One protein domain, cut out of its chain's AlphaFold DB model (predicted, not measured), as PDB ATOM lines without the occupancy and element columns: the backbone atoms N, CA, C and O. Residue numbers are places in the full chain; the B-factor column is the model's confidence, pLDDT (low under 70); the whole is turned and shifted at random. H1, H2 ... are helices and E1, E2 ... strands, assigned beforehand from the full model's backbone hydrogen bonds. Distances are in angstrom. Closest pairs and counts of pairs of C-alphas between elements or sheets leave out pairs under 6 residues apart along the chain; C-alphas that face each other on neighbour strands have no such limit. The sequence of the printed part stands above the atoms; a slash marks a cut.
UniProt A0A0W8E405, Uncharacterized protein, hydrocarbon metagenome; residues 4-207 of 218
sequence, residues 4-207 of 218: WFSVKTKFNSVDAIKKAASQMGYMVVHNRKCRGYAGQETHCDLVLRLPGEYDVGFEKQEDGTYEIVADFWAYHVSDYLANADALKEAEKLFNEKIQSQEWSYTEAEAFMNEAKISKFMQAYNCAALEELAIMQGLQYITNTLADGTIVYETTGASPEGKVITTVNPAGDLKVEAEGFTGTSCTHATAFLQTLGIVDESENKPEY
ATOM      1  N   TRP A   4     -15.396 -22.645  36.878       72.06
ATOM      2  CA  TRP A   4     -15.233 -23.386  35.640       72.06
ATOM      3  C   TRP A   4     -15.415 -24.868  35.906       72.06
ATOM      4  O   TRP A   4     -15.044 -25.375  36.963       72.06
ATOM      5  N   PHE A   5     -15.998 -25.549  34.933       74.38
ATOM      6  CA  PHE A   5     -16.255 -26.972  35.028       74.38
ATOM      7  C   PHE A   5     -16.209 -27.626  33.660       74.38
ATOM      8  O   PHE A   5     -16.511 -27.004  32.633       74.38
ATOM      9  N   SER A   6     -15.821 -28.894  33.688       74.88
ATOM     10  CA  SER A   6     -15.871 -29.797  32.548       74.88
ATOM     11  C   SER A   6     -17.197 -30.550  32.568       74.88
ATOM     12  O   SER A   6     -17.689 -30.919  33.639       74.88
ATOM     13  N   VAL A   7     -17.805 -30.757  31.402       77.56
ATOM     14  CA  VAL A   7     -19.071 -31.489  31.276       77.56
ATOM     15  C   VAL A   7     -18.871 -32.703  30.384       77.56
ATOM     16  O   VAL A   7     -18.586 -32.574  29.192       77.56
ATOM     17  N   LYS A   8     -19.122 -33.892  30.939       83.06
ATOM     18  CA  LYS A   8     -19.241 -35.109  30.147       83.06
ATOM     19  C   LYS A   8     -20.589 -35.123  29.437       83.06
ATOM     20  O   LYS A   8     -21.654 -35.098  30.062       83.06
ATOM     21  N   THR A   9     -20.524 -35.166  28.113       85.62
ATOM     22  CA  THR A   9     -21.694 -35.097  27.235       85.62
ATOM     23  C   THR A   9     -22.638 -36.270  27.481       85.62
ATOM     24  O   THR A   9     -22.211 -37.422  27.540       85.62
ATOM     25  N   LYS A  10     -23.940 -35.980  27.559       87.81
ATOM     26  CA  LYS A  10     -25.004 -36.985  27.478       87.81
ATOM     27  C   LYS A  10     -25.800 -36.793  26.198       87.81
ATOM     28  O   LYS A  10     -26.227 -35.680  25.890       87.81
ATOM     29  N   PHE A  11     -26.077 -37.884  25.491       92.50
ATOM     30  CA  PHE A  11     -26.982 -37.844  24.349       92.50
ATOM     31  C   PHE A  11     -28.426 -37.863  24.836       92.50
ATOM     32  O   PHE A  11     -28.974 -38.916  25.127       92.50
ATOM     33  N   ASN A  12     -29.049 -36.701  24.973       92.00
ATOM     34  CA  ASN A  12     -30.417 -36.557  25.478       92.00
ATOM     35  C   ASN A  12     -31.365 -35.899  24.463       92.00
ATOM     36  O   ASN A  12     -32.573 -35.899  24.685       92.00
ATOM     37  N   SER A  13     -30.846 -35.395  23.336       93.81
ATOM     38  CA  SER A  13     -31.654 -34.810  22.265       93.81
ATOM     39  C   SER A  13     -31.489 -35.564  20.945       93.81
ATOM     40  O   SER A  13     -30.428 -35.579  20.318       93.81
ATOM     41  N   VAL A  14     -32.592 -36.158  20.483       95.38
ATOM     42  CA  VAL A  14     -32.681 -36.784  19.155       95.38
ATOM     43  C   VAL A  14     -32.513 -35.745  18.045       95.38
ATOM     44  O   VAL A  14     -31.940 -36.048  16.996       95.38
ATOM     45  N   ASP A  15     -33.007 -34.528  18.264       95.44
ATOM     46  CA  ASP A  15     -32.926 -33.454  17.279       95.44
ATOM     47  C   ASP A  15     -31.492 -32.934  17.160       95.44
ATOM     48  O   ASP A  15     -31.014 -32.751  16.040       95.44
ATOM     49  N   ALA A  16     -30.751 -32.841  18.269       96.38
ATOM     50  CA  ALA A  16     -29.322 -32.546  18.245       96.38
ATOM     51  C   ALA A  16     -28.512 -33.649  17.539       96.38
ATOM     52  O   ALA A  16     -27.677 -33.331  16.691       96.38
ATOM     53  N   ILE A  17     -28.808 -34.938  17.782       97.31
ATOM     54  CA  ILE A  17     -28.181 -36.072  17.063       97.31
ATOM     55  C   ILE A  17     -28.403 -35.942  15.548       97.31
ATOM     56  O   ILE A  17     -27.462 -36.031  14.755       97.31
ATOM     57  N   LYS A  18     -29.651 -35.705  15.123       97.81
ATOM     58  CA  LYS A  18     -30.006 -35.543  13.703       97.81
ATOM     59  C   LYS A  18     -29.354 -34.313  13.086       97.81
ATOM     60  O   LYS A  18     -28.866 -34.385  11.958       97.81
ATOM     61  N   LYS A  19     -29.344 -33.194  13.809       97.56
ATOM     62  CA  LYS A  19     -28.762 -31.934  13.349       97.56
ATOM     63  C   LYS A  19     -27.259 -32.076  13.146       97.56
ATOM     64  O   LYS A  19     -26.794 -31.770  12.048       97.56
ATOM     65  N   ALA A  20     -26.547 -32.634  14.124       97.69
ATOM     66  CA  ALA A  20     -25.118 -32.928  14.035       97.69
ATOM     67  C   ALA A  20     -24.793 -33.831  12.839       97.69
ATOM     68  O   ALA A  20     -23.940 -33.498  12.017       97.69
ATOM     69  N   ALA A  21     -25.542 -34.924  12.668       97.75
ATOM     70  CA  ALA A  21     -25.385 -35.804  11.513       97.75
ATOM     71  C   ALA A  21     -25.586 -35.060  10.183       97.75
ATOM     72  O   ALA A  21     -24.773 -35.195   9.269       97.75
ATOM     73  N   SER A  22     -26.637 -34.238  10.086       97.19
ATOM     74  CA  SER A  22     -26.961 -33.505   8.858       97.19
ATOM     75  C   SER A  22     -25.903 -32.465   8.488       97.19
ATOM     76  O   SER A  22     -25.571 -32.330   7.311       97.19
ATOM     77  N   GLN A  23     -25.313 -31.783   9.479       95.94
ATOM     78  CA  GLN A  23     -24.219 -30.826   9.276       95.94
ATOM     79  C   GLN A  23     -22.978 -31.503   8.686       95.94
ATOM     80  O   GLN A  23     -22.208 -30.878   7.960       95.94
ATOM     81  N   MET A  24     -22.805 -32.794   8.966       95.12
ATOM     82  CA  MET A  24     -21.725 -33.619   8.434       95.12
ATOM     83  C   MET A  24     -22.097 -34.331   7.122       95.12
ATOM     84  O   MET A  24     -21.265 -35.042   6.564       95.12
ATOM     85  N   GLY A  25     -23.316 -34.133   6.607       96.69
ATOM     86  CA  GLY A  25     -23.800 -34.754   5.370       96.69
ATOM     87  C   GLY A  25     -24.317 -36.186   5.534       96.69
ATOM     88  O   GLY A  25     -24.472 -36.897   4.541       96.69
ATOM     89  N   TYR A  26     -24.596 -36.615   6.765       97.12
ATOM     90  CA  TYR A  26     -25.083 -37.956   7.080       97.12
ATOM     91  C   TYR A  26     -26.547 -37.945   7.522       97.12
ATOM     92  O   TYR A  26     -27.139 -36.907   7.822       97.12
ATOM     93  N   MET A  27     -27.143 -39.137   7.573       95.06
ATOM     94  CA  MET A  27     -28.533 -39.334   7.977       95.06
ATOM     95  C   MET A  27     -28.637 -40.261   9.181       95.06
ATOM     96  O   MET A  27     -27.929 -41.264   9.280       95.06
ATOM     97  N   VAL A  28     -29.590 -39.948  10.056       97.44
ATOM     98  CA  VAL A  28     -29.960 -40.782  11.200       97.44
ATOM     99  C   VAL A  28     -31.291 -41.454  10.893       97.44
ATOM    100  O   VAL A  28     -32.273 -40.793  10.552       97.44
ATOM    101  N   VAL A  29     -31.325 -42.778  11.002       96.44
ATOM    102  CA  VAL A  29     -32.520 -43.603  10.781       96.44
ATOM    103  C   VAL A  29     -32.968 -44.250  12.080       96.44
ATOM    104  O   VAL A  29     -32.135 -44.589  12.910       96.44
ATOM    105  N   HIS A  30     -34.276 -44.432  12.248       95.75
ATOM    106  CA  HIS A  30     -34.845 -45.019  13.464       95.75
ATOM    107  C   HIS A  30     -34.997 -46.535  13.319       95.75
ATOM    108  O   HIS A  30     -35.268 -47.011  12.213       95.75
ATOM    109  N   ASN A  31     -34.897 -47.258  14.439       90.06
ATOM    110  CA  ASN A  31     -35.175 -48.693  14.576       90.06
ATOM    111  C   ASN A  31     -34.523 -49.525  13.472       90.06
ATOM    112  O   ASN A  31     -35.190 -50.183  12.666       90.06
ATOM    113  N   ARG A  32     -33.196 -49.431  13.386       91.88
ATOM    114  CA  ARG A  32     -32.422 -50.105  12.345       91.88
ATOM    115  C   ARG A  32     -31.244 -50.837  12.963       91.88
ATOM    116  O   ARG A  32     -30.779 -50.534  14.054       91.88
ATOM    117  N   LYS A  33     -30.739 -51.803  12.208       94.56
ATOM    118  CA  LYS A  33     -29.487 -52.478  12.513       94.56
ATOM    119  C   LYS A  33     -28.299 -51.534  12.301       94.56
ATOM    120  O   LYS A  33     -28.184 -50.954  11.218       94.56
ATOM    121  N   CYS A  34     -27.463 -51.373  13.313       95.56
ATOM    122  CA  CYS A  34     -26.139 -50.767  13.267       95.56
ATOM    123  C   CYS A  34     -25.141 -51.818  12.764       95.56
ATOM    124  O   CYS A  34     -25.144 -52.936  13.277       95.56
ATOM    125  N   ARG A  35     -24.353 -51.495  11.732       96.44
ATOM    126  CA  ARG A  35     -23.372 -52.412  11.127       96.44
ATOM    127  C   ARG A  35     -21.995 -52.268  11.787       96.44
ATOM    128  O   ARG A  35     -21.572 -51.145  12.056       96.44
ATOM    129  N   GLY A  36     -21.290 -53.383  11.973       93.69
ATOM    130  CA  GLY A  36     -19.933 -53.450  12.527       93.69
ATOM    131  C   GLY A  36     -19.056 -54.515  11.857       93.69
ATOM    132  O   GLY A  36     -19.347 -54.980  10.748       93.69
ATOM    133  N   TYR A  37     -17.967 -54.912  12.524       90.81
ATOM    134  CA  TYR A  37     -16.952 -55.806  11.964       90.81
ATOM    135  C   TYR A  37     -17.514 -57.149  11.508       90.81
ATOM    136  O   TYR A  37     -18.382 -57.747  12.141       90.81
ATOM    137  N   ALA A  38     -16.988 -57.636  10.381       88.56
ATOM    138  CA  ALA A  38     -17.355 -58.917   9.779       88.56
ATOM    139  C   ALA A  38     -18.872 -59.097   9.543       88.56
ATOM    140  O   ALA A  38     -19.381 -60.218   9.588       88.56
ATOM    141  N   GLY A  39     -19.598 -58.002   9.289       86.94
ATOM    142  CA  GLY A  39     -21.041 -58.029   9.047       86.94
ATOM    143  C   GLY A  39     -21.876 -58.255  10.307       86.94
ATOM    144  O   GLY A  39     -23.050 -58.610  10.194       86.94
ATOM    145  N   GLN A  40     -21.293 -58.074  11.497       91.25
ATOM    146  CA  GLN A  40     -22.061 -58.045  12.735       91.25
ATOM    147  C   GLN A  40     -23.060 -56.889  12.699       91.25
ATOM    148  O   GLN A  40     -22.773 -55.798  12.206       91.25
ATOM    149  N   GLU A  41     -24.252 -57.153  13.218       94.69
ATOM    150  CA  GLU A  41     -25.331 -56.184  13.261       94.69
ATOM    151  C   GLU A  41     -25.997 -56.198  14.635       94.69
ATOM    152  O   GLU A  41     -26.431 -57.253  15.103       94.69
ATOM    153  N   THR A  42     -26.159 -55.018  15.229       94.00
ATOM    154  CA  THR A  42     -26.880 -54.824  16.496       94.00
ATOM    155  C   THR A  42     -28.069 -53.905  16.259       94.00
ATOM    156  O   THR A  42     -27.978 -52.955  15.487       94.00
ATOM    157  N   HIS A  43     -29.224 -54.191  16.856       95.81
ATOM    158  CA  HIS A  43     -30.383 -53.307  16.732       95.81
ATOM    159  C   HIS A  43     -30.198 -52.069  17.618       95.81
ATOM    160  O   HIS A  43     -29.868 -52.222  18.786       95.81
ATOM    161  N   CYS A  44     -30.453 -50.873  17.085       96.62
ATOM    162  CA  CYS A  44     -30.409 -49.624  17.849       96.62
ATOM    163  C   CYS A  44     -31.649 -48.767  17.559       96.62
ATOM    164  O   CYS A  44     -32.228 -48.837  16.466       96.62
ATOM    165  N   ASP A  45     -32.035 -47.930  18.523       97.50
ATOM    166  CA  ASP A  45     -33.160 -46.998  18.384       97.50
ATOM    167  C   ASP A  45     -32.903 -45.958  17.298       97.50
ATOM    168  O   ASP A  45     -33.791 -45.658  16.495       97.50
ATOM    169  N   LEU A  46     -31.673 -45.443  17.229       97.88
ATOM    170  CA  LEU A  46     -31.200 -44.583  16.152       97.88
ATOM    171  C   LEU A  46     -29.908 -45.150  15.569       97.88
ATOM    172  O   LEU A  46     -29.082 -45.715  16.278       97.88
ATOM    173  N   VAL A  47     -29.705 -44.967  14.268       98.12
ATOM    174  CA  VAL A  47     -28.466 -45.338  13.580       98.12
ATOM    175  C   VAL A  47     -28.037 -44.202  12.669       98.12
ATOM    176  O   VAL A  47     -28.746 -43.855  11.723       98.12
ATOM    177  N   LEU A  48     -26.857 -43.651  12.927       98.00
ATOM    178  CA  LEU A  48     -26.133 -42.782  12.016       98.00
ATOM    179  C   LEU A  48     -25.514 -43.633  10.907       98.00
ATOM    180  O   LEU A  48     -24.621 -44.444  11.154       98.00
ATOM    181  N   ARG A  49     -26.009 -43.461   9.679       96.25
ATOM    182  CA  ARG A  49     -25.530 -44.223   8.525       96.25
ATOM    183  C   ARG A  49     -24.306 -43.576   7.907       96.25
ATOM    184  O   ARG A  49     -24.393 -42.458   7.398       96.25
ATOM    185  N   LEU A  50     -23.201 -44.319   7.911       96.50
ATOM    186  CA  LEU A  50     -21.961 -43.906   7.265       96.50
ATOM    187  C   LEU A  50     -21.840 -44.539   5.868       96.50
ATOM    188  O   LEU A  50     -22.426 -45.599   5.612       96.50
ATOM    189  N   PRO A  51     -21.075 -43.915   4.951       94.62
ATOM    190  CA  PRO A  51     -20.867 -44.444   3.601       94.62
ATOM    191  C   PRO A  51     -20.235 -45.842   3.557       94.62
ATOM    192  O   PRO A  51     -20.471 -46.587   2.609       94.62
ATOM    193  N   GLY A  52     -19.437 -46.193   4.570       92.50
ATOM    194  CA  GLY A  52     -18.752 -47.479   4.664       92.50
ATOM    195  C   GLY A  52     -19.643 -48.639   5.115       92.50
ATOM    196  O   GLY A  52     -20.874 -48.599   5.047       92.50
ATOM    197  N   GLU A  53     -18.993 -49.701   5.589       92.69
ATOM    198  CA  GLU A  53     -19.652 -50.907   6.114       92.69
ATOM    199  C   GLU A  53     -19.985 -50.815   7.606       92.69
ATOM    200  O   GLU A  53     -20.647 -51.702   8.128       92.69
ATOM    201  N   TYR A  54     -19.579 -49.730   8.262       96.38
ATOM    202  CA  TYR A  54     -19.778 -49.483   9.685       96.38
ATOM    203  C   TYR A  54     -20.801 -48.372   9.878       96.38
ATOM    204  O   TYR A  54     -20.949 -47.503   9.020       96.38
ATOM    205  N   ASP A  55     -21.507 -48.402  10.998       97.31
ATOM    206  CA  ASP A  55     -22.415 -47.345  11.428       97.31
ATOM    207  C   ASP A  55     -22.141 -46.976  12.891       97.31
ATOM    208  O   ASP A  55     -21.402 -47.664  13.594       97.31
ATOM    209  N   VAL A  56     -22.775 -45.898  13.353       97.56
ATOM    210  CA  VAL A  56     -22.840 -45.561  14.780       97.56
ATOM    211  C   VAL A  56     -24.291 -45.640  15.230       97.56
ATOM    212  O   VAL A  56     -25.163 -44.961  14.688       97.56
ATOM    213  N   GLY A  57     -24.564 -46.511  16.190       97.12
ATOM    214  CA  GLY A  57     -25.864 -46.681  16.819       97.12
ATOM    215  C   GLY A  57     -26.007 -45.801  18.052       97.12
ATOM    216  O   GLY A  57     -25.022 -45.470  18.709       97.12
ATOM    217  N   PHE A  58     -27.248 -45.457  18.372       97.62
ATOM    218  CA  PHE A  58     -27.632 -44.855  19.640       97.62
ATOM    219  C   PHE A  58     -28.745 -45.709  20.242       97.62
ATOM    220  O   PHE A  58     -29.806 -45.866  19.628       97.62
ATOM    221  N   GLU A  59     -28.485 -46.279  21.412       96.62
ATOM    222  CA  GLU A  59     -29.423 -47.121  22.154       96.62
ATOM    223  C   GLU A  59     -30.012 -46.335  23.318       96.62
ATOM    224  O   GLU A  59     -29.287 -45.755  24.129       96.62
ATOM    225  N   LYS A  60     -31.341 -46.280  23.371       95.50
ATOM    226  CA  LYS A  60     -32.075 -45.497  24.351       95.50
ATOM    227  C   LYS A  60     -32.048 -46.186  25.713       95.50
ATOM    228  O   LYS A  60     -32.442 -47.341  25.847       95.50
ATOM    229  N   GLN A  61     -31.670 -45.429  26.730       95.25
ATOM    230  CA  GLN A  61     -31.601 -45.861  28.120       95.25
ATOM    231  C   GLN A  61     -32.918 -45.602  28.865       95.25
ATOM    232  O   GLN A  61     -33.779 -44.835  28.416       95.25
ATOM    233  N   GLU A  62     -33.075 -46.222  30.040       92.88
ATOM    234  CA  GLU A  62     -34.268 -46.064  30.890       92.88
ATOM    235  C   GLU A  62     -34.502 -44.610  31.334       92.88
ATOM    236  O   GLU A  62     -35.647 -44.183  31.478       92.88
ATOM    237  N   ASP A  63     -33.428 -43.831  31.499       89.06
ATOM    238  CA  ASP A  63     -33.480 -42.412  31.873       89.06
ATOM    239  C   ASP A  63     -33.815 -41.476  30.693       89.06
ATOM    240  O   ASP A  63     -33.922 -40.260  30.865       89.06
ATOM    241  N   GLY A  64     -34.014 -42.036  29.496       88.44
ATOM    242  CA  GLY A  64     -34.332 -41.306  28.274       88.44
ATOM    243  C   GLY A  64     -33.122 -40.760  27.516       88.44
ATOM    244  O   GLY A  64     -33.322 -40.187  26.442       88.44
ATOM    245  N   THR A  65     -31.902 -40.947  28.026       92.88
ATOM    246  CA  THR A  65     -30.664 -40.659  27.288       92.88
ATOM    247  C   THR A  65     -30.347 -41.772  26.285       92.88
ATOM    248  O   THR A  65     -31.064 -42.768  26.197       92.88
ATOM    249  N   TYR A  66     -29.301 -41.590  25.488       94.44
ATOM    250  CA  TYR A  66     -28.806 -42.567  24.535       94.44
ATOM    251  C   TYR A  66     -27.338 -42.889  24.814       94.44
ATOM    252  O   TYR A  66     -26.530 -41.997  25.076       94.44
ATOM    253  N   GLU A  67     -26.984 -44.160  24.680       94.25
ATOM    254  CA  GLU A  67     -25.598 -44.619  24.669       94.25
ATOM    255  C   GLU A  67     -25.150 -44.922  23.245       94.25
ATOM    256  O   GLU A  67     -25.939 -45.357  22.403       94.25
ATOM    257  N   ILE A  68     -23.870 -44.682  22.970       94.75
ATOM    258  CA  ILE A  68     -23.279 -45.007  21.677       94.75
ATOM    259  C   ILE A  68     -23.042 -46.511  21.593       94.75
ATOM    260  O   ILE A  68     -22.371 -47.098  22.436       94.75
ATOM    261  N   VAL A  69     -23.510 -47.104  20.499       94.88
ATOM    262  CA  VAL A  69     -23.257 -48.496  20.135       94.88
ATOM    263  C   VAL A  69     -22.555 -48.515  18.786       94.88
ATOM    264  O   VAL A  69     -23.181 -48.347  17.738       94.88
ATOM    265  N   ALA A  70     -21.241 -48.709  18.794       94.06
ATOM    266  CA  ALA A  70     -20.451 -48.778  17.575       94.06
ATOM    267  C   ALA A  70     -19.275 -49.735  17.733       94.06
ATOM    268  O   ALA A  70     -18.721 -49.907  18.818       94.06
ATOM    269  N   ASP A  71     -18.879 -50.322  16.611       92.88
ATOM    270  CA  ASP A  71     -17.616 -51.026  16.501       92.88
ATOM    271  C   ASP A  71     -16.542 -50.035  16.045       92.88
ATOM    272  O   ASP A  71     -16.526 -49.581  14.899       92.88
ATOM    273  N   PHE A  72     -15.653 -49.685  16.970       92.56
ATOM    274  CA  PHE A  72     -14.571 -48.736  16.741       92.56
ATOM    275  C   PHE A  72     -13.312 -49.386  16.152       92.56
ATOM    276  O   PHE A  72     -12.213 -48.846  16.300       92.56
ATOM    277  N   TRP A  73     -13.419 -50.542  15.497       89.00
ATOM    278  CA  TRP A  73     -12.266 -51.191  14.888       89.00
ATOM    279  C   TRP A  73     -11.600 -50.317  13.811       89.00
ATOM    280  O   TRP A  73     -12.245 -49.797  12.895       89.00
ATOM    281  N   ALA A  74     -10.274 -50.181  13.923       90.19
ATOM    282  CA  ALA A  74      -9.434 -49.371  13.041       90.19
ATOM    283  C   ALA A  74      -9.975 -47.934  12.853       90.19
ATOM    284  O   ALA A  74     -10.280 -47.259  13.841       90.19
ATOM    285  N   TYR A  75     -10.062 -47.467  11.602       93.12
ATOM    286  CA  TYR A  75     -10.489 -46.109  11.246       93.12
ATOM    287  C   TYR A  75     -11.865 -46.046  10.560       93.12
ATOM    288  O   TYR A  75     -12.289 -44.990  10.103       93.12
ATOM    289  N   HIS A  76     -12.611 -47.158  10.515       94.94
ATOM    290  CA  HIS A  76     -13.856 -47.241   9.738       94.94
ATOM    291  C   HIS A  76     -14.933 -46.230  10.148       94.94
ATOM    292  O   HIS A  76     -15.726 -45.811   9.306       94.94
ATOM    293  N   VAL A  77     -14.970 -45.853  11.428       96.19
ATOM    294  CA  VAL A  77     -15.853 -44.801  11.949       96.19
ATOM    295  C   VAL A  77     -15.153 -43.438  11.918       96.19
ATOM    296  O   VAL A  77     -15.746 -42.446  11.489       96.19
ATOM    297  N   SER A  78     -13.887 -43.377  12.337       96.94
ATOM    298  CA  SER A  78     -13.162 -42.115  12.516       96.94
ATOM    299  C   SER A  78     -12.802 -41.399  11.223       96.94
ATOM    300  O   SER A  78     -12.772 -40.172  11.230       96.94
ATOM    301  N   ASP A  79     -12.657 -42.108  10.103       96.00
ATOM    302  CA  ASP A  79     -12.500 -41.489   8.779       96.00
ATOM    303  C   ASP A  79     -13.657 -40.530   8.441       96.00
ATOM    304  O   ASP A  79     -13.490 -39.573   7.683       96.00
ATOM    305  N   TYR A  80     -14.835 -40.768   9.023       96.81
ATOM    306  CA  TYR A  80     -16.033 -39.960   8.807       96.81
ATOM    307  C   TYR A  80     -16.317 -38.986   9.951       96.81
ATOM    308  O   TYR A  80     -16.840 -37.893   9.697       96.81
ATOM    309  N   LEU A  81     -16.044 -39.399  11.194       97.56
ATOM    310  CA  LEU A  81     -16.564 -38.746  12.400       97.56
ATOM    311  C   LEU A  81     -15.502 -38.169  13.338       97.56
ATOM    312  O   LEU A  81     -15.876 -37.462  14.274       97.56
ATOM    313  N   ALA A  82     -14.212 -38.410  13.108       97.69
ATOM    314  CA  ALA A  82     -13.160 -37.834  13.938       97.69
ATOM    315  C   ALA A  82     -12.698 -36.471  13.413       97.69
ATOM    316  O   ALA A  82     -12.705 -36.184  12.212       97.69
ATOM    317  N   ASN A  83     -12.240 -35.632  14.334       97.44
ATOM    318  CA  ASN A  83     -11.313 -34.564  14.020       97.44
ATOM    319  C   ASN A  83      -9.897 -35.162  13.932       97.44
ATOM    320  O   ASN A  83      -9.463 -35.884  14.827       97.44
ATOM    321  N   ALA A  84      -9.184 -34.879  12.839       96.06
ATOM    322  CA  ALA A  84      -7.896 -35.511  12.561       96.06
ATOM    323  C   ALA A  84      -6.800 -35.133  13.568       96.06
ATOM    324  O   ALA A  84      -5.923 -35.950  13.837       96.06
ATOM    325  N   ASP A  85      -6.824 -33.915  14.103       95.69
ATOM    326  CA  ASP A  85      -5.803 -33.460  15.044       95.69
ATOM    327  C   ASP A  85      -6.121 -33.944  16.458       95.69
ATOM    328  O   ASP A  85      -5.240 -34.511  17.103       95.69
ATOM    329  N   ALA A  86      -7.394 -33.895  16.869       95.00
ATOM    330  CA  ALA A  86      -7.839 -34.510  18.122       95.00
ATOM    331  C   ALA A  86      -7.533 -36.019  18.163       95.00
ATOM    332  O   ALA A  86      -7.074 -36.534  19.180       95.00
ATOM    333  N   LEU A  87      -7.726 -36.735  17.047       96.25
ATOM    334  CA  LEU A  87      -7.414 -38.163  16.968       96.25
ATOM    335  C   LEU A  87      -5.912 -38.441  17.126       96.25
ATOM    336  O   LEU A  87      -5.543 -39.344  17.870       96.25
ATOM    337  N   LYS A  88      -5.038 -37.656  16.481       96.25
ATOM    338  CA  LYS A  88      -3.575 -37.801  16.633       96.25
ATOM    339  C   LYS A  88      -3.116 -37.506  18.058       96.25
ATOM    340  O   LYS A  88      -2.241 -38.196  18.580       96.25
ATOM    341  N   GLU A  89      -3.669 -36.466  18.676       94.94
ATOM    342  CA  GLU A  89      -3.382 -36.136  20.074       94.94
ATOM    343  C   GLU A  89      -3.829 -37.267  20.999       94.94
ATOM    344  O   GLU A  89      -3.070 -37.668  21.887       94.94
ATOM    345  N   ALA A  90      -4.999 -37.854  20.735       95.19
ATOM    346  CA  ALA A  90      -5.495 -38.988  21.493       95.19
ATOM    347  C   ALA A  90      -4.611 -40.236  21.340       95.19
ATOM    348  O   ALA A  90      -4.273 -40.864  22.341       95.19
ATOM    349  N   GLU A  91      -4.155 -40.559  20.124       95.12
ATOM    350  CA  GLU A  91      -3.224 -41.673  19.868       95.12
ATOM    351  C   GLU A  91      -1.891 -41.490  20.604       95.12
ATOM    352  O   GLU A  91      -1.316 -42.446  21.137       95.12
ATOM    353  N   LYS A  92      -1.383 -40.256  20.652       96.19
ATOM    354  CA  LYS A  92      -0.168 -39.930  21.401       96.19
ATOM    355  C   LYS A  92      -0.379 -40.159  22.899       96.19
ATOM    356  O   LYS A  92       0.400 -40.892  23.509       96.19
ATOM    357  N   LEU A  93      -1.444 -39.590  23.467       94.75
ATOM    358  CA  LEU A  93      -1.777 -39.737  24.885       94.75
ATOM    359  C   LEU A  93      -2.037 -41.196  25.264       94.75
ATOM    360  O   LEU A  93      -1.549 -41.643  26.295       94.75
ATOM    361  N   PHE A  94      -2.729 -41.959  24.416       94.50
ATOM    362  CA  PHE A  94      -2.958 -43.391  24.608       94.50
ATOM    363  C   PHE A  94      -1.642 -44.134  24.862       94.50
ATOM    364  O   PHE A  94      -1.498 -44.838  25.862       94.50
ATOM    365  N   ASN A  95      -0.655 -43.946  23.983       92.81
ATOM    366  CA  ASN A  95       0.635 -44.623  24.102       92.81
ATOM    367  C   ASN A  95       1.410 -44.160  25.340       92.81
ATOM    368  O   ASN A  95       1.965 -44.988  26.060       92.81
ATOM    369  N   GLU A  96       1.418 -42.852  25.605       95.56
ATOM    370  CA  GLU A  96       2.104 -42.266  26.758       95.56
ATOM    371  C   GLU A  96       1.522 -42.777  28.084       95.56
ATOM    372  O   GLU A  96       2.278 -43.242  28.935       95.56
ATOM    373  N   LYS A  97       0.191 -42.766  28.240       94.81
ATOM    374  CA  LYS A  97      -0.508 -43.156  29.476       94.81
ATOM    375  C   LYS A  97      -0.466 -44.654  29.753       94.81
ATOM    376  O   LYS A  97      -0.363 -45.062  30.910       94.81
ATOM    377  N   ILE A  98      -0.497 -45.482  28.708       94.31
ATOM    378  CA  ILE A  98      -0.288 -46.929  28.844       94.31
ATOM    379  C   ILE A  98       1.164 -47.226  29.230       94.31
ATOM    380  O   ILE A  98       1.413 -48.047  30.112       94.31
ATOM    381  N   GLN A  99       2.132 -46.544  28.610       94.25
ATOM    382  CA  GLN A  99       3.547 -46.732  28.925       94.25
ATOM    383  C   GLN A  99       3.887 -46.276  30.349       94.25
ATOM    384  O   GLN A  99       4.676 -46.940  31.024       94.25
ATOM    385  N   SER A 100       3.294 -45.174  30.814       95.38
ATOM    386  CA  SER A 100       3.471 -44.679  32.182       95.38
ATOM    387  C   SER A 100       2.667 -45.456  33.228       95.38
ATOM    388  O   SER A 100       2.847 -45.207  34.417       95.38
ATOM    389  N   GLN A 101       1.837 -46.424  32.810       93.88
ATOM    390  CA  GLN A 101       0.922 -47.188  33.669       93.88
ATOM    391  C   GLN A 101      -0.087 -46.304  34.423       93.88
ATOM    392  O   GLN A 101      -0.602 -46.698  35.467       93.88
ATOM    393  N   GLU A 102      -0.371 -45.111  33.897       94.06
ATOM    394  CA  GLU A 102      -1.373 -44.199  34.456       94.06
ATOM    395  C   GLU A 102      -2.795 -44.638  34.118       94.06
ATOM    396  O   GLU A 102      -3.695 -44.452  34.933       94.06
ATOM    397  N   TRP A 103      -2.993 -45.228  32.937       94.69
ATOM    398  CA  TRP A 103      -4.281 -45.763  32.500       94.69
ATOM    399  C   TRP A 103      -4.224 -47.276  32.337       94.69
ATOM    400  O   TRP A 103      -3.234 -47.848  31.873       94.69
ATOM    401  N   SER A 104      -5.331 -47.931  32.668       94.88
ATOM    402  CA  SER A 104      -5.617 -49.276  32.187       94.88
ATOM    403  C   SER A 104      -5.906 -49.260  30.682       94.88
ATOM    404  O   SER A 104      -6.274 -48.238  30.101       94.88
ATOM    405  N   TYR A 105      -5.783 -50.423  30.035       91.12
ATOM    406  CA  TYR A 105      -6.126 -50.556  28.617       91.12
ATOM    407  C   TYR A 105      -7.577 -50.147  28.330       91.12
ATOM    408  O   TYR A 105      -7.833 -49.469  27.342       91.12
ATOM    409  N   THR A 106      -8.510 -50.504  29.216       92.81
ATOM    410  CA  THR A 106      -9.934 -50.172  29.076       92.81
ATOM    411  C   THR A 106     -10.184 -48.665  29.123       92.81
ATOM    412  O   THR A 106     -10.950 -48.154  28.313       92.81
ATOM    413  N   GLU A 107      -9.527 -47.939  30.030       91.81
ATOM    414  CA  GLU A 107      -9.647 -46.473  30.109       91.81
ATOM    415  C   GLU A 107      -9.070 -45.801  28.862       91.81
ATOM    416  O   GLU A 107      -9.702 -44.926  28.271       91.81
ATOM    417  N   ALA A 108      -7.897 -46.253  28.417       91.88
ATOM    418  CA  ALA A 108      -7.256 -45.714  27.228       91.88
ATOM    419  C   ALA A 108      -8.070 -46.013  25.952       91.88
ATOM    420  O   ALA A 108      -8.191 -45.162  25.072       91.88
ATOM    421  N   GLU A 109      -8.669 -47.203  25.854       91.56
ATOM    422  CA  GLU A 109      -9.562 -47.575  24.754       91.56
ATOM    423  C   GLU A 109     -10.842 -46.730  24.749       91.56
ATOM    424  O   GLU A 109     -11.242 -46.246  23.691       91.56
ATOM    425  N   ALA A 110     -11.452 -46.489  25.913       90.94
ATOM    426  CA  ALA A 110     -12.615 -45.610  26.031       90.94
ATOM    427  C   ALA A 110     -12.296 -44.185  25.551       90.94
ATOM    428  O   ALA A 110     -13.023 -43.642  24.719       90.94
ATOM    429  N   PHE A 111     -11.163 -43.628  25.987       92.19
ATOM    430  CA  PHE A 111     -10.682 -42.319  25.542       92.19
ATOM    431  C   PHE A 111     -10.448 -42.268  24.021       92.19
ATOM    432  O   PHE A 111     -10.877 -41.336  23.339       92.19
ATOM    433  N   MET A 112      -9.835 -43.310  23.452       94.62
ATOM    434  CA  MET A 112      -9.649 -43.419  22.002       94.62
ATOM    435  C   MET A 112     -10.970 -43.509  21.235       94.62
ATOM    436  O   MET A 112     -11.086 -42.957  20.140       94.62
ATOM    437  N   ASN A 113     -11.968 -44.204  21.775       93.88
ATOM    438  CA  ASN A 113     -13.274 -44.336  21.135       93.88
ATOM    439  C   ASN A 113     -14.032 -43.003  21.114       93.88
ATOM    440  O   ASN A 113     -14.627 -42.673  20.089       93.88
ATOM    441  N   GLU A 114     -13.938 -42.199  22.175       92.69
ATOM    442  CA  GLU A 114     -14.459 -40.825  22.188       92.69
ATOM    443  C   GLU A 114     -13.763 -39.964  21.112       92.69
ATOM    444  O   GLU A 114     -14.424 -39.336  20.281       92.69
ATOM    445  N   ALA A 115     -12.431 -40.036  21.010       95.50
ATOM    446  CA  ALA A 115     -11.675 -39.302  19.991       95.50
ATOM    447  C   ALA A 115     -12.049 -39.697  18.549       95.50
ATOM    448  O   ALA A 115     -12.059 -38.848  17.649       95.50
ATOM    449  N   LYS A 116     -12.423 -40.962  18.308       97.12
ATOM    450  CA  LYS A 116     -12.845 -41.463  16.987       97.12
ATOM    451  C   LYS A 116     -14.158 -40.859  16.480       97.12
ATOM    452  O   LYS A 116     -14.447 -40.978  15.291       97.12
ATOM    453  N   ILE A 117     -14.937 -40.202  17.334       97.12
ATOM    454  CA  ILE A 117     -16.170 -39.491  16.954       97.12
ATOM    455  C   ILE A 117     -16.131 -38.006  17.328       97.12
ATOM    456  O   ILE A 117     -17.157 -37.338  17.291       97.12
ATOM    457  N   SER A 118     -14.957 -37.470  17.659       97.31
ATOM    458  CA  SER A 118     -14.762 -36.102  18.165       97.31
ATOM    459  C   SER A 118     -15.430 -34.999  17.334       97.31
ATOM    460  O   SER A 118     -16.068 -34.101  17.881       97.31
ATOM    461  N   LYS A 119     -15.377 -35.079  15.999       97.56
ATOM    462  CA  LYS A 119     -16.040 -34.094  15.129       97.56
ATOM    463  C   LYS A 119     -17.565 -34.188  15.229       97.56
ATOM    464  O   LYS A 119     -18.245 -33.164  15.215       97.56
ATOM    465  N   PHE A 120     -18.103 -35.403  15.343       97.94
ATOM    466  CA  PHE A 120     -19.526 -35.602  15.613       97.94
ATOM    467  C   PHE A 120     -19.909 -35.106  17.012       97.94
ATOM    468  O   PHE A 120     -20.926 -34.432  17.147       97.94
ATOM    469  N   MET A 121     -19.078 -35.368  18.027       96.75
ATOM    470  CA  MET A 121     -19.271 -34.869  19.393       96.75
ATOM    471  C   MET A 121     -19.343 -33.342  19.426       96.75
ATOM    472  O   MET A 121     -20.288 -32.784  19.980       96.75
ATOM    473  N   GLN A 122     -18.406 -32.657  18.764       97.12
ATOM    474  CA  GLN A 122     -18.408 -31.197  18.666       97.12
ATOM    475  C   GLN A 122     -19.704 -30.676  18.024       97.12
ATOM    476  O   GLN A 122     -20.330 -29.751  18.549       97.12
ATOM    477  N   ALA A 123     -20.135 -31.284  16.914       97.56
ATOM    478  CA  ALA A 123     -21.366 -30.905  16.221       97.56
ATOM    479  C   ALA A 123     -22.625 -31.168  17.069       97.56
ATOM    480  O   ALA A 123     -23.521 -30.325  17.118       97.56
ATOM    481  N   TYR A 124     -22.680 -32.305  17.771       97.19
ATOM    482  CA  TYR A 124     -23.763 -32.637  18.699       97.19
ATOM    483  C   TYR A 124     -23.852 -31.622  19.833       97.19
ATOM    484  O   TYR A 124     -24.924 -31.074  20.078       97.19
ATOM    485  N   ASN A 125     -22.727 -31.310  20.469       95.31
ATOM    486  CA  ASN A 125     -22.682 -30.373  21.584       95.31
ATOM    487  C   ASN A 125     -23.077 -28.957  21.171       95.31
ATOM    488  O   ASN A 125     -23.844 -28.309  21.880       95.31
ATOM    489  N   CYS A 126     -22.654 -28.506  19.988       95.06
ATOM    490  CA  CYS A 126     -23.146 -27.259  19.405       95.06
ATOM    491  C   CYS A 126     -24.666 -27.294  19.201       95.06
ATOM    492  O   CYS A 126     -25.376 -26.401  19.653       95.06
ATOM    493  N   ALA A 127     -25.191 -28.349  18.573       95.62
ATOM    494  CA  ALA A 127     -26.622 -28.476  18.328       95.62
ATOM    495  C   ALA A 127     -27.450 -28.506  19.627       95.62
ATOM    496  O   ALA A 127     -28.487 -27.845  19.692       95.62
ATOM    497  N   ALA A 128     -26.976 -29.221  20.649       93.12
ATOM    498  CA  ALA A 128     -27.615 -29.306  21.958       93.12
ATOM    499  C   ALA A 128     -27.590 -27.959  22.702       93.12
ATOM    500  O   ALA A 128     -28.594 -27.576  23.300       93.12
ATOM    501  N   LEU A 129     -26.486 -27.207  22.617       91.31
ATOM    502  CA  LEU A 129     -26.376 -25.856  23.181       91.31
ATOM    503  C   LEU A 129     -27.368 -24.886  22.541       91.31
ATOM    504  O   LEU A 129     -28.072 -24.166  23.247       91.31
ATOM    505  N   GLU A 130     -27.443 -24.879  21.211       92.25
ATOM    506  CA  GLU A 130     -28.374 -24.019  20.484       92.25
ATOM    507  C   GLU A 130     -29.831 -24.343  20.843       92.25
ATOM    508  O   GLU A 130     -30.632 -23.436  21.073       92.25
ATOM    509  N   GLU A 131     -30.178 -25.631  20.918       91.38
ATOM    510  CA  GLU A 131     -31.513 -26.083  21.313       91.38
ATOM    511  C   GLU A 131     -31.843 -25.657  22.746       91.38
ATOM    512  O   GLU A 131     -32.909 -25.090  22.996       91.38
ATOM    513  N   LEU A 132     -30.909 -25.859  23.679       87.06
ATOM    514  CA  LEU A 132     -31.071 -25.474  25.076       87.06
ATOM    515  C   LEU A 132     -31.278 -23.967  25.233       87.06
ATOM    516  O   LEU A 132     -32.187 -23.543  25.949       87.06
ATOM    517  N   ALA A 133     -30.466 -23.158  24.549       87.12
ATOM    518  CA  ALA A 133     -30.591 -21.709  24.588       87.12
ATOM    519  C   ALA A 133     -31.969 -21.260  24.076       87.12
ATOM    520  O   ALA A 133     -32.639 -20.467  24.736       87.12
ATOM    521  N   ILE A 134     -32.443 -21.833  22.963       88.38
ATOM    522  CA  ILE A 134     -33.775 -21.543  22.412       88.38
ATOM    523  C   ILE A 134     -34.884 -21.952  23.390       88.38
ATOM    524  O   ILE A 134     -35.788 -21.155  23.647       88.38
ATOM    525  N   MET A 135     -34.820 -23.161  23.959       85.88
ATOM    526  CA  MET A 135     -35.828 -23.662  24.906       85.88
ATOM    527  C   MET A 135     -35.955 -22.784  26.151       85.88
ATOM    528  O   MET A 135     -37.049 -22.632  26.689       85.88
ATOM    529  N   GLN A 136     -34.848 -22.193  26.599       83.81
ATOM    530  CA  GLN A 136     -34.820 -21.312  27.764       83.81
ATOM    531  C   GLN A 136     -35.027 -19.829  27.419       83.81
ATOM    532  O   GLN A 136     -35.001 -18.985  28.312       83.81
ATOM    533  N   GLY A 137     -35.250 -19.494  26.143       85.06
ATOM    534  CA  GLY A 137     -35.412 -18.109  25.694       85.06
ATOM    535  C   GLY A 137     -34.147 -17.261  25.859       85.06
ATOM    536  O   GLY A 137     -34.236 -16.038  25.975       85.06
ATOM    537  N   LEU A 138     -32.981 -17.906  25.896       85.44
ATOM    538  CA  LEU A 138     -31.681 -17.270  26.044       85.44
ATOM    539  C   LEU A 138     -31.155 -16.802  24.690       85.44
ATOM    540  O   LEU A 138     -31.391 -17.418  23.649       85.44
ATOM    541  N   GLN A 139     -30.406 -15.708  24.716       89.06
ATOM    542  CA  GLN A 139     -29.671 -15.234  23.552       89.06
ATOM    543  C   GLN A 139     -28.256 -15.782  23.609       89.06
ATOM    544  O   GLN A 139     -27.667 -15.851  24.684       89.06
ATOM    545  N   TYR A 140     -27.685 -16.126  22.461       91.19
ATOM    546  CA  TYR A 140     -26.282 -16.505  22.389       91.19
ATOM    547  C   TYR A 140     -25.611 -15.895  21.164       91.19
ATOM    548  O   TYR A 140     -26.243 -15.674  20.129       91.19
ATOM    549  N   ILE A 141     -24.314 -15.638  21.293       93.81
ATOM    550  CA  ILE A 141     -23.424 -15.366  20.166       93.81
ATOM    551  C   ILE A 141     -22.364 -16.457  20.091       93.81
ATOM    552  O   ILE A 141     -21.934 -16.986  21.116       93.81
ATOM    553  N   THR A 142     -21.940 -16.787  18.875       95.50
ATOM    554  CA  THR A 142     -20.911 -17.798  18.625       95.50
ATOM    555  C   THR A 142     -19.676 -17.167  18.004       95.50
ATOM    556  O   THR A 142     -19.794 -16.384  17.059       95.50
ATOM    557  N   ASN A 143     -18.497 -17.566  18.467       96.44
ATOM    558  CA  ASN A 143     -17.222 -17.243  17.838       96.44
ATOM    559  C   ASN A 143     -16.409 -18.522  17.614       96.44
ATOM    560  O   ASN A 143     -16.297 -19.344  18.520       96.44
ATOM    561  N   THR A 144     -15.821 -18.682  16.432       96.56
ATOM    562  CA  THR A 144     -14.955 -19.826  16.117       96.56
ATOM    563  C   THR A 144     -13.502 -19.372  16.129       96.56
ATOM    564  O   THR A 144     -13.124 -18.444  15.415       96.56
ATOM    565  N   LEU A 145     -12.691 -20.018  16.960       96.00
ATOM    566  CA  LEU A 145     -11.261 -19.765  17.083       96.00
ATOM    567  C   LEU A 145     -10.478 -20.457  15.956       96.00
ATOM    568  O   LEU A 145     -10.999 -21.303  15.229       96.00
ATOM    569  N   ALA A 146      -9.206 -20.086  15.798       94.56
ATOM    570  CA  ALA A 146      -8.356 -20.582  14.712       94.56
ATOM    571  C   ALA A 146      -8.070 -22.095  14.779       94.56
ATOM    572  O   ALA A 146      -7.805 -22.710  13.751       94.56
ATOM    573  N   ASP A 147      -8.135 -22.680  15.973       92.50
ATOM    574  CA  ASP A 147      -7.984 -24.116  16.229       92.50
ATOM    575  C   ASP A 147      -9.280 -24.912  15.967       92.50
ATOM    576  O   ASP A 147      -9.284 -26.132  16.076       92.50
ATOM    577  N   GLY A 148     -10.382 -24.240  15.607       93.75
ATOM    578  CA  GLY A 148     -11.695 -24.853  15.415       93.75
ATOM    579  C   GLY A 148     -12.540 -24.943  16.687       93.75
ATOM    580  O   GLY A 148     -13.657 -25.455  16.627       93.75
ATOM    581  N   THR A 149     -12.054 -24.436  17.823       96.56
ATOM    582  CA  THR A 149     -12.838 -24.304  19.054       96.56
ATOM    583  C   THR A 149     -13.989 -23.320  18.847       96.56
ATOM    584  O   THR A 149     -13.804 -22.238  18.288       96.56
ATOM    585  N   ILE A 150     -15.188 -23.668  19.315       96.44
ATOM    586  CA  ILE A 150     -16.384 -22.822  19.215       96.44
ATOM    587  C   ILE A 150     -16.742 -22.305  20.605       96.44
ATOM    588  O   ILE A 150     -16.913 -23.084  21.539       96.44
ATOM    589  N   VAL A 151     -16.872 -20.989  20.734       95.94
ATOM    590  CA  VAL A 151     -17.217 -20.301  21.981       95.94
ATOM    591  C   VAL A 151     -18.624 -19.730  21.861       95.94
ATOM    592  O   VAL A 151     -18.888 -18.913  20.981       95.94
ATOM    593  N   TYR A 152     -19.507 -20.151  22.758       93.19
ATOM    594  CA  TYR A 152     -20.859 -19.641  22.951       93.19
ATOM    595  C   TYR A 152     -20.857 -18.672  24.125       93.19
ATOM    596  O   TYR A 152     -20.573 -19.073  25.249       93.19
ATOM    597  N   GLU A 153     -21.222 -17.417  23.892       91.75
ATOM    598  CA  GLU A 153     -21.550 -16.484  24.970       91.75
ATOM    599  C   GLU A 153     -23.072 -16.385  25.071       91.75
ATOM    600  O   GLU A 153     -23.724 -15.776  24.222       91.75
ATOM    601  N   THR A 154     -23.631 -17.027  26.097       88.00
ATOM    602  CA  THR A 154     -25.069 -17.090  26.369       88.00
ATOM    603  C   THR A 154     -25.451 -16.047  27.416       88.00
ATOM    604  O   THR A 154     -24.851 -15.963  28.488       88.00
ATOM    605  N   THR A 155     -26.476 -15.258  27.118       84.94
ATOM    606  CA  THR A 155     -26.981 -14.156  27.943       84.94
ATOM    607  C   THR A 155     -28.494 -14.272  28.133       84.94
ATOM    608  O   THR A 155     -29.188 -14.963  27.384       84.94
ATOM    609  N   GLY A 156     -29.018 -13.609  29.166       73.50
ATOM    610  CA  GLY A 156     -30.451 -13.621  29.488       73.50
ATOM    611  C   GLY A 156     -30.848 -14.555  30.635       73.50
ATOM    612  O   GLY A 156     -31.987 -14.495  31.084       73.50
ATOM    613  N   ALA A 157     -29.915 -15.351  31.174       61.62
ATOM    614  CA  ALA A 157     -30.142 -16.148  32.388       61.62
ATOM    615  C   ALA A 157     -30.163 -15.277  33.665       61.62
ATOM    616  O   ALA A 157     -30.705 -15.669  34.696       61.62
ATOM    617  N   SER A 158     -29.568 -14.083  33.594       64.12
ATOM    618  CA  SER A 158     -29.553 -13.031  34.615       64.12
ATOM    619  C   SER A 158     -29.313 -11.679  33.915       64.12
ATOM    620  O   SER A 158     -28.662 -11.676  32.868       64.12
ATOM    621  N   PRO A 159     -29.786 -10.534  34.452       64.19
ATOM    622  CA  PRO A 159     -29.524  -9.213  33.867       64.19
ATOM    623  C   PRO A 159     -28.033  -8.865  33.748       64.19
ATOM    624  O   PRO A 159     -27.658  -8.106  32.861       64.19
ATOM    625  N   GLU A 160     -27.198  -9.418  34.632       66.50
ATOM    626  CA  GLU A 160     -25.759  -9.114  34.717       66.50
ATOM    627  C   GLU A 160     -24.862 -10.340  34.473       66.50
ATOM    628  O   GLU A 160     -23.640 -10.215  34.427       66.50
ATOM    629  N   GLY A 161     -25.457 -11.529  34.323       75.38
ATOM    630  CA  GLY A 161     -24.725 -12.788  34.203       75.38
ATOM    631  C   GLY A 161     -24.638 -13.288  32.766       75.38
ATOM    632  O   GLY A 161     -25.633 -13.277  32.036       75.38
ATOM    633  N   LYS A 162     -23.462 -13.788  32.382       83.56
ATOM    634  CA  LYS A 162     -23.241 -14.482  31.110       83.56
ATOM    635  C   LYS A 162     -22.603 -15.845  31.334       83.56
ATOM    636  O   LYS A 162     -21.796 -16.027  32.245       83.56
ATOM    637  N   VAL A 163     -22.980 -16.800  30.497       84.69
ATOM    638  CA  VAL A 163     -22.417 -18.150  30.493       84.69
ATOM    639  C   VAL A 163     -21.589 -18.316  29.233       84.69
ATOM    640  O   VAL A 163     -22.110 -18.182  28.128       84.69
ATOM    641  N   ILE A 164     -20.305 -18.602  29.405       88.75
ATOM    642  CA  ILE A 164     -19.374 -18.871  28.318       88.75
ATOM    643  C   ILE A 164     -19.206 -20.383  28.223       88.75
ATOM    644  O   ILE A 164     -18.669 -21.006  29.135       88.75
ATOM    645  N   THR A 165     -19.660 -20.981  27.128       90.44
ATOM    646  CA  THR A 165     -19.466 -22.404  26.847       90.44
ATOM    647  C   THR A 165     -18.519 -22.579  25.674       90.44
ATOM    648  O   THR A 165     -18.743 -22.050  24.593       90.44
ATOM    649  N   THR A 166     -17.478 -23.369  25.878       93.69
ATOM    650  CA  THR A 166     -16.455 -23.678  24.890       93.69
ATOM    651  C   THR A 166     -16.588 -25.135  24.470       93.69
ATOM    652  O   THR A 166     -16.591 -26.020  25.325       93.69
ATOM    653  N   VAL A 167     -16.673 -25.374  23.161       95.25
ATOM    654  CA  VAL A 167     -16.683 -26.704  22.543       95.25
ATOM    655  C   VAL A 167     -15.412 -26.864  21.713       95.25
ATOM    656  O   VAL A 167     -15.276 -26.249  20.648       95.25
ATOM    657  N   ASN A 168     -14.458 -27.655  22.199       95.62
ATOM    658  CA  ASN A 168     -13.194 -27.867  21.490       95.62
ATOM    659  C   ASN A 168     -13.380 -28.835  20.290       95.62
ATOM    660  O   ASN A 168     -14.432 -29.472  20.161       95.62
ATOM    661  N   PRO A 169     -12.380 -28.984  19.402       96.00
ATOM    662  CA  PRO A 169     -12.447 -29.926  18.280       96.00
ATOM    663  C   PRO A 169     -12.486 -31.410  18.672       96.00
ATOM    664  O   PRO A 169     -12.883 -32.235  17.849       96.00
ATOM    665  N   ALA A 170     -12.073 -31.756  19.898       93.56
ATOM    666  CA  ALA A 170     -12.228 -33.098  20.459       93.56
ATOM    667  C   ALA A 170     -13.689 -33.393  20.860       93.56
ATOM    668  O   ALA A 170     -14.070 -34.552  21.004       93.56
ATOM    669  N   GLY A 171     -14.523 -32.352  20.941       90.88
ATOM    670  CA  GLY A 171     -15.917 -32.428  21.351       90.88
ATOM    671  C   GLY A 171     -16.134 -32.176  22.840       90.88
ATOM    672  O   GLY A 171     -17.275 -32.260  23.285       90.88
ATOM    673  N   ASP A 172     -15.097 -31.832  23.600       91.00
ATOM    674  CA  ASP A 172     -15.207 -31.567  25.033       91.00
ATOM    675  C   ASP A 172     -15.885 -30.227  25.302       91.00
ATOM    676  O   ASP A 172     -15.669 -29.231  24.598       91.00
ATOM    677  N   LEU A 173     -16.674 -30.207  26.375       89.88
ATOM    678  CA  LEU A 173     -17.373 -29.032  26.865       89.88
ATOM    679  C   LEU A 173     -16.682 -28.476  28.103       89.88
ATOM    680  O   LEU A 173     -16.625 -29.125  29.146       89.88
ATOM    681  N   LYS A 174     -16.252 -27.220  28.009       88.88
ATOM    682  CA  LYS A 174     -15.878 -26.412  29.169       88.88
ATOM    683  C   LYS A 174     -16.860 -25.272  29.306       88.88
ATOM    684  O   LYS A 174     -17.179 -24.611  28.321       88.88
ATOM    685  N   VAL A 175     -17.322 -25.013  30.518       85.56
ATOM    686  CA  VAL A 175     -18.273 -23.934  30.746       85.56
ATOM    687  C   VAL A 175     -17.852 -23.064  31.915       85.56
ATOM    688  O   VAL A 175     -17.258 -23.519  32.892       85.56
ATOM    689  N   GLU A 176     -18.167 -21.785  31.789       83.62
ATOM    690  CA  GLU A 176     -17.762 -20.731  32.690       83.62
ATOM    691  C   GLU A 176     -18.943 -19.795  32.937       83.62
ATOM    692  O   GLU A 176     -19.624 -19.352  32.012       83.62
ATOM    693  N   ALA A 177     -19.202 -19.510  34.209       81.31
ATOM    694  CA  ALA A 177     -20.252 -18.589  34.621       81.31
ATOM    695  C   ALA A 177     -19.619 -17.289  35.134       81.31
ATOM    696  O   ALA A 177     -18.820 -17.302  36.078       81.31
ATOM    697  N   GLU A 178     -19.990 -16.157  34.537       79.81
ATOM    698  CA  GLU A 178     -19.532 -14.821  34.927       79.81
ATOM    699  C   GLU A 178     -20.713 -13.937  35.334       79.81
ATOM    700  O   GLU A 178     -21.805 -14.052  34.786       79.81
ATOM    701  N   GLY A 179     -20.507 -13.050  36.312       72.19
ATOM    702  CA  GLY A 179     -21.529 -12.077  36.731       72.19
ATOM    703  C   GLY A 179     -22.683 -12.640  37.574       72.19
ATOM    704  O   GLY A 179     -23.638 -11.925  37.864       72.19
ATOM    705  N   PHE A 180     -22.615 -13.900  38.017       69.62
ATOM    706  CA  PHE A 180     -23.631 -14.488  38.898       69.62
ATOM    707  C   PHE A 180     -23.311 -14.259  40.388       69.62
ATOM    708  O   PHE A 180     -22.199 -14.517  40.867       69.62
ATOM    709  N   THR A 181     -24.307 -13.801  41.149       63.53
ATOM    710  CA  THR A 181     -24.255 -13.599  42.610       63.53
ATOM    711  C   THR A 181     -25.473 -14.230  43.302       63.53
ATOM    712  O   THR A 181     -26.577 -14.275  42.751       63.53
ATOM    713  N   GLY A 182     -25.289 -14.774  44.510       61.19
ATOM    714  CA  GLY A 182     -26.382 -15.366  45.297       61.19
ATOM    715  C   GLY A 182     -27.164 -16.471  44.563       61.19
ATOM    716  O   GLY A 182     -26.575 -17.394  44.004       61.19
ATOM    717  N   THR A 183     -28.497 -16.370  44.543       57.94
ATOM    718  CA  THR A 183     -29.433 -17.358  43.954       57.94
ATOM    719  C   THR A 183     -29.394 -17.444  42.423       57.94
ATOM    720  O   THR A 183     -29.908 -18.403  41.842       57.94
ATOM    721  N   SER A 184     -28.765 -16.476  41.748       56.59
ATOM    722  CA  SER A 184     -28.544 -16.533  40.296       56.59
ATOM    723  C   SER A 184     -27.474 -17.568  39.914       56.59
ATOM    724  O   SER A 184     -27.545 -18.150  38.836       56.59
ATOM    725  N   CYS A 185     -26.552 -17.891  40.832       53.28
ATOM    726  CA  CYS A 185     -25.559 -18.952  40.649       53.28
ATOM    727  C   CYS A 185     -26.226 -20.331  40.517       53.28
ATOM    728  O   CYS A 185     -25.867 -21.114  39.646       53.28
ATOM    729  N   THR A 186     -27.276 -20.599  41.303       60.41
ATOM    730  CA  THR A 186     -28.045 -21.853  41.232       60.41
ATOM    731  C   THR A 186     -28.752 -22.022  39.885       60.41
ATOM    732  O   THR A 186     -28.822 -23.133  39.366       60.41
ATOM    733  N   HIS A 187     -29.237 -20.926  39.291       60.81
ATOM    734  CA  HIS A 187     -29.852 -20.949  37.961       60.81
ATOM    735  C   HIS A 187     -28.821 -21.186  36.858       60.81
ATOM    736  O   HIS A 187     -29.087 -21.962  35.944       60.81
ATOM    737  N   ALA A 188     -27.626 -20.595  36.980       61.97
ATOM    738  CA  ALA A 188     -26.513 -20.922  36.100       61.97
ATOM    739  C   ALA A 188     -26.168 -22.411  36.224       61.97
ATOM    740  O   ALA A 188     -26.225 -23.120  35.236       61.97
ATOM    741  N   THR A 189     -25.925 -22.952  37.420       64.06
ATOM    742  CA  THR A 189     -25.617 -24.385  37.586       64.06
ATOM    743  C   THR A 189     -26.705 -25.308  37.016       64.06
ATOM    744  O   THR A 189     -26.376 -26.324  36.410       64.06
ATOM    745  N   ALA A 190     -27.987 -24.948  37.130       65.56
ATOM    746  CA  ALA A 190     -29.084 -25.711  36.529       65.56
ATOM    747  C   ALA A 190     -29.061 -25.688  34.986       65.56
ATOM    748  O   ALA A 190     -29.265 -26.728  34.368       65.56
ATOM    749  N   PHE A 191     -28.744 -24.541  34.366       68.19
ATOM    750  CA  PHE A 191     -28.503 -24.427  32.915       68.19
ATOM    751  C   PHE A 191     -27.349 -25.327  32.442       68.19
ATOM    752  O   PHE A 191     -27.287 -25.770  31.300       68.19
ATOM    753  N   LEU A 192     -26.422 -25.620  33.342       65.25
ATOM    754  CA  LEU A 192     -25.169 -26.284  33.024       65.25
ATOM    755  C   LEU A 192     -25.264 -27.800  33.176       65.25
ATOM    756  O   LEU A 192     -24.733 -28.545  32.357       65.25
ATOM    757  N   GLN A 193     -26.044 -28.255  34.154       68.44
ATOM    758  CA  GLN A 193     -26.391 -29.665  34.340       68.44
ATOM    759  C   GLN A 193     -27.290 -30.218  33.226       68.44
ATOM    760  O   GLN A 193     -27.370 -31.430  33.046       68.44
ATOM    761  N   THR A 194     -27.962 -29.363  32.451       70.06
ATOM    762  CA  THR A 194     -28.766 -29.821  31.306       70.06
ATOM    763  C   THR A 194     -27.926 -30.233  30.095       70.06
ATOM    764  O   THR A 194     -28.423 -30.969  29.245       70.06
ATOM    765  N   LEU A 195     -26.660 -29.803  30.024       67.69
ATOM    766  CA  LEU A 195     -25.744 -30.121  28.920       67.69
ATOM    767  C   LEU A 195     -25.079 -31.499  29.059       67.69
ATOM    768  O   LEU A 195     -24.577 -32.052  28.083       67.69
ATOM    769  N   GLY A 196     -25.077 -32.071  30.261       69.81
ATOM    770  CA  GLY A 196     -24.424 -33.340  30.548       69.81
ATOM    771  C   GLY A 196     -24.170 -33.524  32.039       69.81
ATOM    772  O   GLY A 196     -24.736 -32.820  32.875       69.81
ATOM    773  N   ILE A 197     -23.319 -34.485  32.386       64.50
ATOM    774  CA  ILE A 197     -22.872 -34.655  33.771       64.50
ATOM    775  C   ILE A 197     -21.676 -33.732  33.998       64.50
ATOM    776  O   ILE A 197     -20.719 -33.771  33.232       64.50
ATOM    777  N   VAL A 198     -21.721 -32.916  35.052       69.31
ATOM    778  CA  VAL A 198     -20.553 -32.142  35.494       69.31
ATOM    779  C   VAL A 198     -19.477 -33.119  35.968       69.31
ATOM    780  O   VAL A 198     -19.714 -33.879  36.904       69.31
ATOM    781  N   ASP A 199     -18.333 -33.100  35.294       62.19
ATOM    782  CA  ASP A 199     -17.221 -34.035  35.485       62.19
ATOM    783  C   ASP A 199     -16.195 -33.489  36.492       62.19
ATOM    784  O   ASP A 199     -15.752 -34.187  37.398       62.19
ATOM    785  N   GLU A 200     -15.901 -32.190  36.413       61.06
ATOM    786  CA  GLU A 200     -14.970 -31.495  37.308       61.06
ATOM    787  C   GLU A 200     -15.457 -30.068  37.565       61.06
ATOM    788  O   GLU A 200     -16.060 -29.481  36.676       61.06
ATOM    789  N   SER A 201     -15.207 -29.505  38.751       65.75
ATOM    790  CA  SER A 201     -15.634 -28.158  39.157       65.75
ATOM    791  C   SER A 201     -14.528 -27.476  39.959       65.75
ATOM    792  O   SER A 201     -14.197 -27.937  41.053       65.75
ATOM    793  N   GLU A 202     -14.030 -26.332  39.496       65.31
ATOM    794  CA  GLU A 202     -13.019 -25.540  40.202       65.31
ATOM    795  C   GLU A 202     -13.416 -24.049  40.284       65.31
ATOM    796  O   GLU A 202     -14.053 -23.476  39.395       65.31
ATOM    797  N   ASN A 203     -13.084 -23.398  41.403       66.81
ATOM    798  CA  ASN A 203     -13.385 -21.980  41.631       66.81
ATOM    799  C   ASN A 203     -12.284 -21.092  41.040       66.81
ATOM    800  O   ASN A 203     -11.106 -21.437  41.115       66.81
ATOM    801  N   LYS A 204     -12.634 -19.912  40.505       60.84
ATOM    802  CA  LYS A 204     -11.611 -18.961  40.039       60.84
ATOM    803  C   LYS A 204     -10.716 -18.478  41.200       60.84
ATOM    804  O   LYS A 204     -11.232 -18.275  42.299       60.84
ATOM    805  N   PRO A 205      -9.416 -18.196  40.968       52.38
ATOM    806  CA  PRO A 205      -8.475 -17.732  41.999       52.38
ATOM    807  C   PRO A 205      -8.928 -16.483  42.774       52.38
ATOM    808  O   PRO A 205      -8.643 -16.352  43.962       52.38
ATOM    809  N   GLU A 206      -9.679 -15.592  42.125       53.53
ATOM    810  CA  GLU A 206     -10.278 -14.380  42.708       53.53
ATOM    811  C   GLU A 206     -11.189 -14.680  43.917       53.53
ATOM    812  O   GLU A 206     -11.353 -13.836  44.794       53.53
ATOM    813  N   TYR A 207     -11.711 -15.909  44.013       49.25
ATOM    814  CA  TYR A 207     -12.470 -16.417  45.158       49.25
ATOM    815  C   TYR A 207     -11.664 -16.420  46.464       49.25
ATOM    816  O   TYR A 207     -12.200 -16.138  47.535       49.25
TER     817      TYR A 207
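This is residues 4 to 207 of the 218 residues of an uncharacterized protein of hydrocarbon metagenome (UniProt A0A0W8E405). Two lobes, each a strongly twisted antiparallel sheet with helix packed on it, are joined where helices H1 and H5 cross between them; the larger lobe holds E6 to E9, E1 and E10 with H5 and H6, the smaller one E2 to E5 with H1. A helical hairpin, H3 and H4, makes an arm to one side. The printed part has 204 residues with six named helices and ten named strands, in the order E1 H1 E2 E3 E4 E5 H2 H3 H4 H5 E6 E7 E8 E9 H6 E10, and its class is mixed, helices and strands. The sheets run E6 E7 E8 E9 E1 E10 and E2 E3 E4 E5, both antiparallel throughout. The whole is compact, with a radius of gyration of the C-alphas of 17.9 A and spans of 56 by 42 by 35 A.

E1, residues 4 to 9, begins at C-alpha 4 at (-15.233, -23.386, 35.640) and is 15.8 A long. H1, residues 14 to 23, measures 14.3 A. E2, residues 27 to 35, bends by 115 degrees at residue 31, and E3, residues 41 to 49, by 118 degrees at residue 45. E4, residues 55 to 60, E5, residues 66 to 70, and the short H2, residues 78 to 81, follow. H3, residues 84 to 99, measures 22.9 A, and H4, residues 105 to 115, 15.2 A. H5, residues 118 to 135, is the longest helix at 25.4 A, from C-alpha 118 at (-14.762, -36.102, 18.165). Then come E6, residues 139 to 144, E7, residues 150 to 155, E8, residues 162 to 167, and E9, residues 173 to 178. H6, residues 183 to 193, measures 15.9 A. E10, residues 196 to 203, is 19.3 A long, bends by 61 degrees at residue 199 and ends at C-alpha 203 at (-13.385, -21.980, 41.631).

E6 E7 E8 E9 form a meander, each strand the antiparallel neighbour and hairpin partner of the one before; N 141 and O 153 are 3.0 A apart, N 152 and O 165 2.7 A, N 164 and O 176 2.8 A. E1 is antiparallel to E9, with N 7 and O 173 at 3.0 A, and to the edge strand E10, with N 6 and O 200 at 3.1 A. E9, H6 and E10 make a split strand-helix-strand unit, two strands running the same way with E1 between them, and its crossover is right-handed. H5 and H6 on one face give this sheet two layers. H5 runs along the strands at a height over the sheet of 7.4 A, with the C-alphas of Gln 122 and Val 167 6.2 A apart, their closest in H5 and E8. H6 is over E9 at a height of 9.2 A. H5 touches H1, closest at the C-alphas of Ala 20 and Ala 123, 4.8 A, with a steep tilt of 54 degrees, opposite ways. H1 is on the second sheet, the meander E2 E3 E4 E5, also two layers, at a height of 9.0 A. There N 29 and O 47 are 2.9 A apart, N 48 and O 56 2.8 A, and N 57 and O 69 2.8 A. H3 and H4 touch at a shallow tilt of 9 degrees, opposite ways, closest at the C-alphas of Leu 87 and Ala 115, 5.3 A. H2 only just touches H5, through residues 118 to 120 of H5 alone, with 3 pairs of C-alphas within 8 A, the closest those of Leu 81 and Phe 120, 5.4 A. In H1, H3, H4 and H5 every O i to N i+4 pair is within hydrogen-bond range, in H6 6 of 7; H2 is too short for one.

The two C-alphas farthest apart, those of Ala 38 and Gly 182, are 56.9 A apart. The printed part has no cut and no long link. The mean pLDDT of the printed part is 88.0; residues 157 to 160, 180 to 193 and 195 to 207 are under 70.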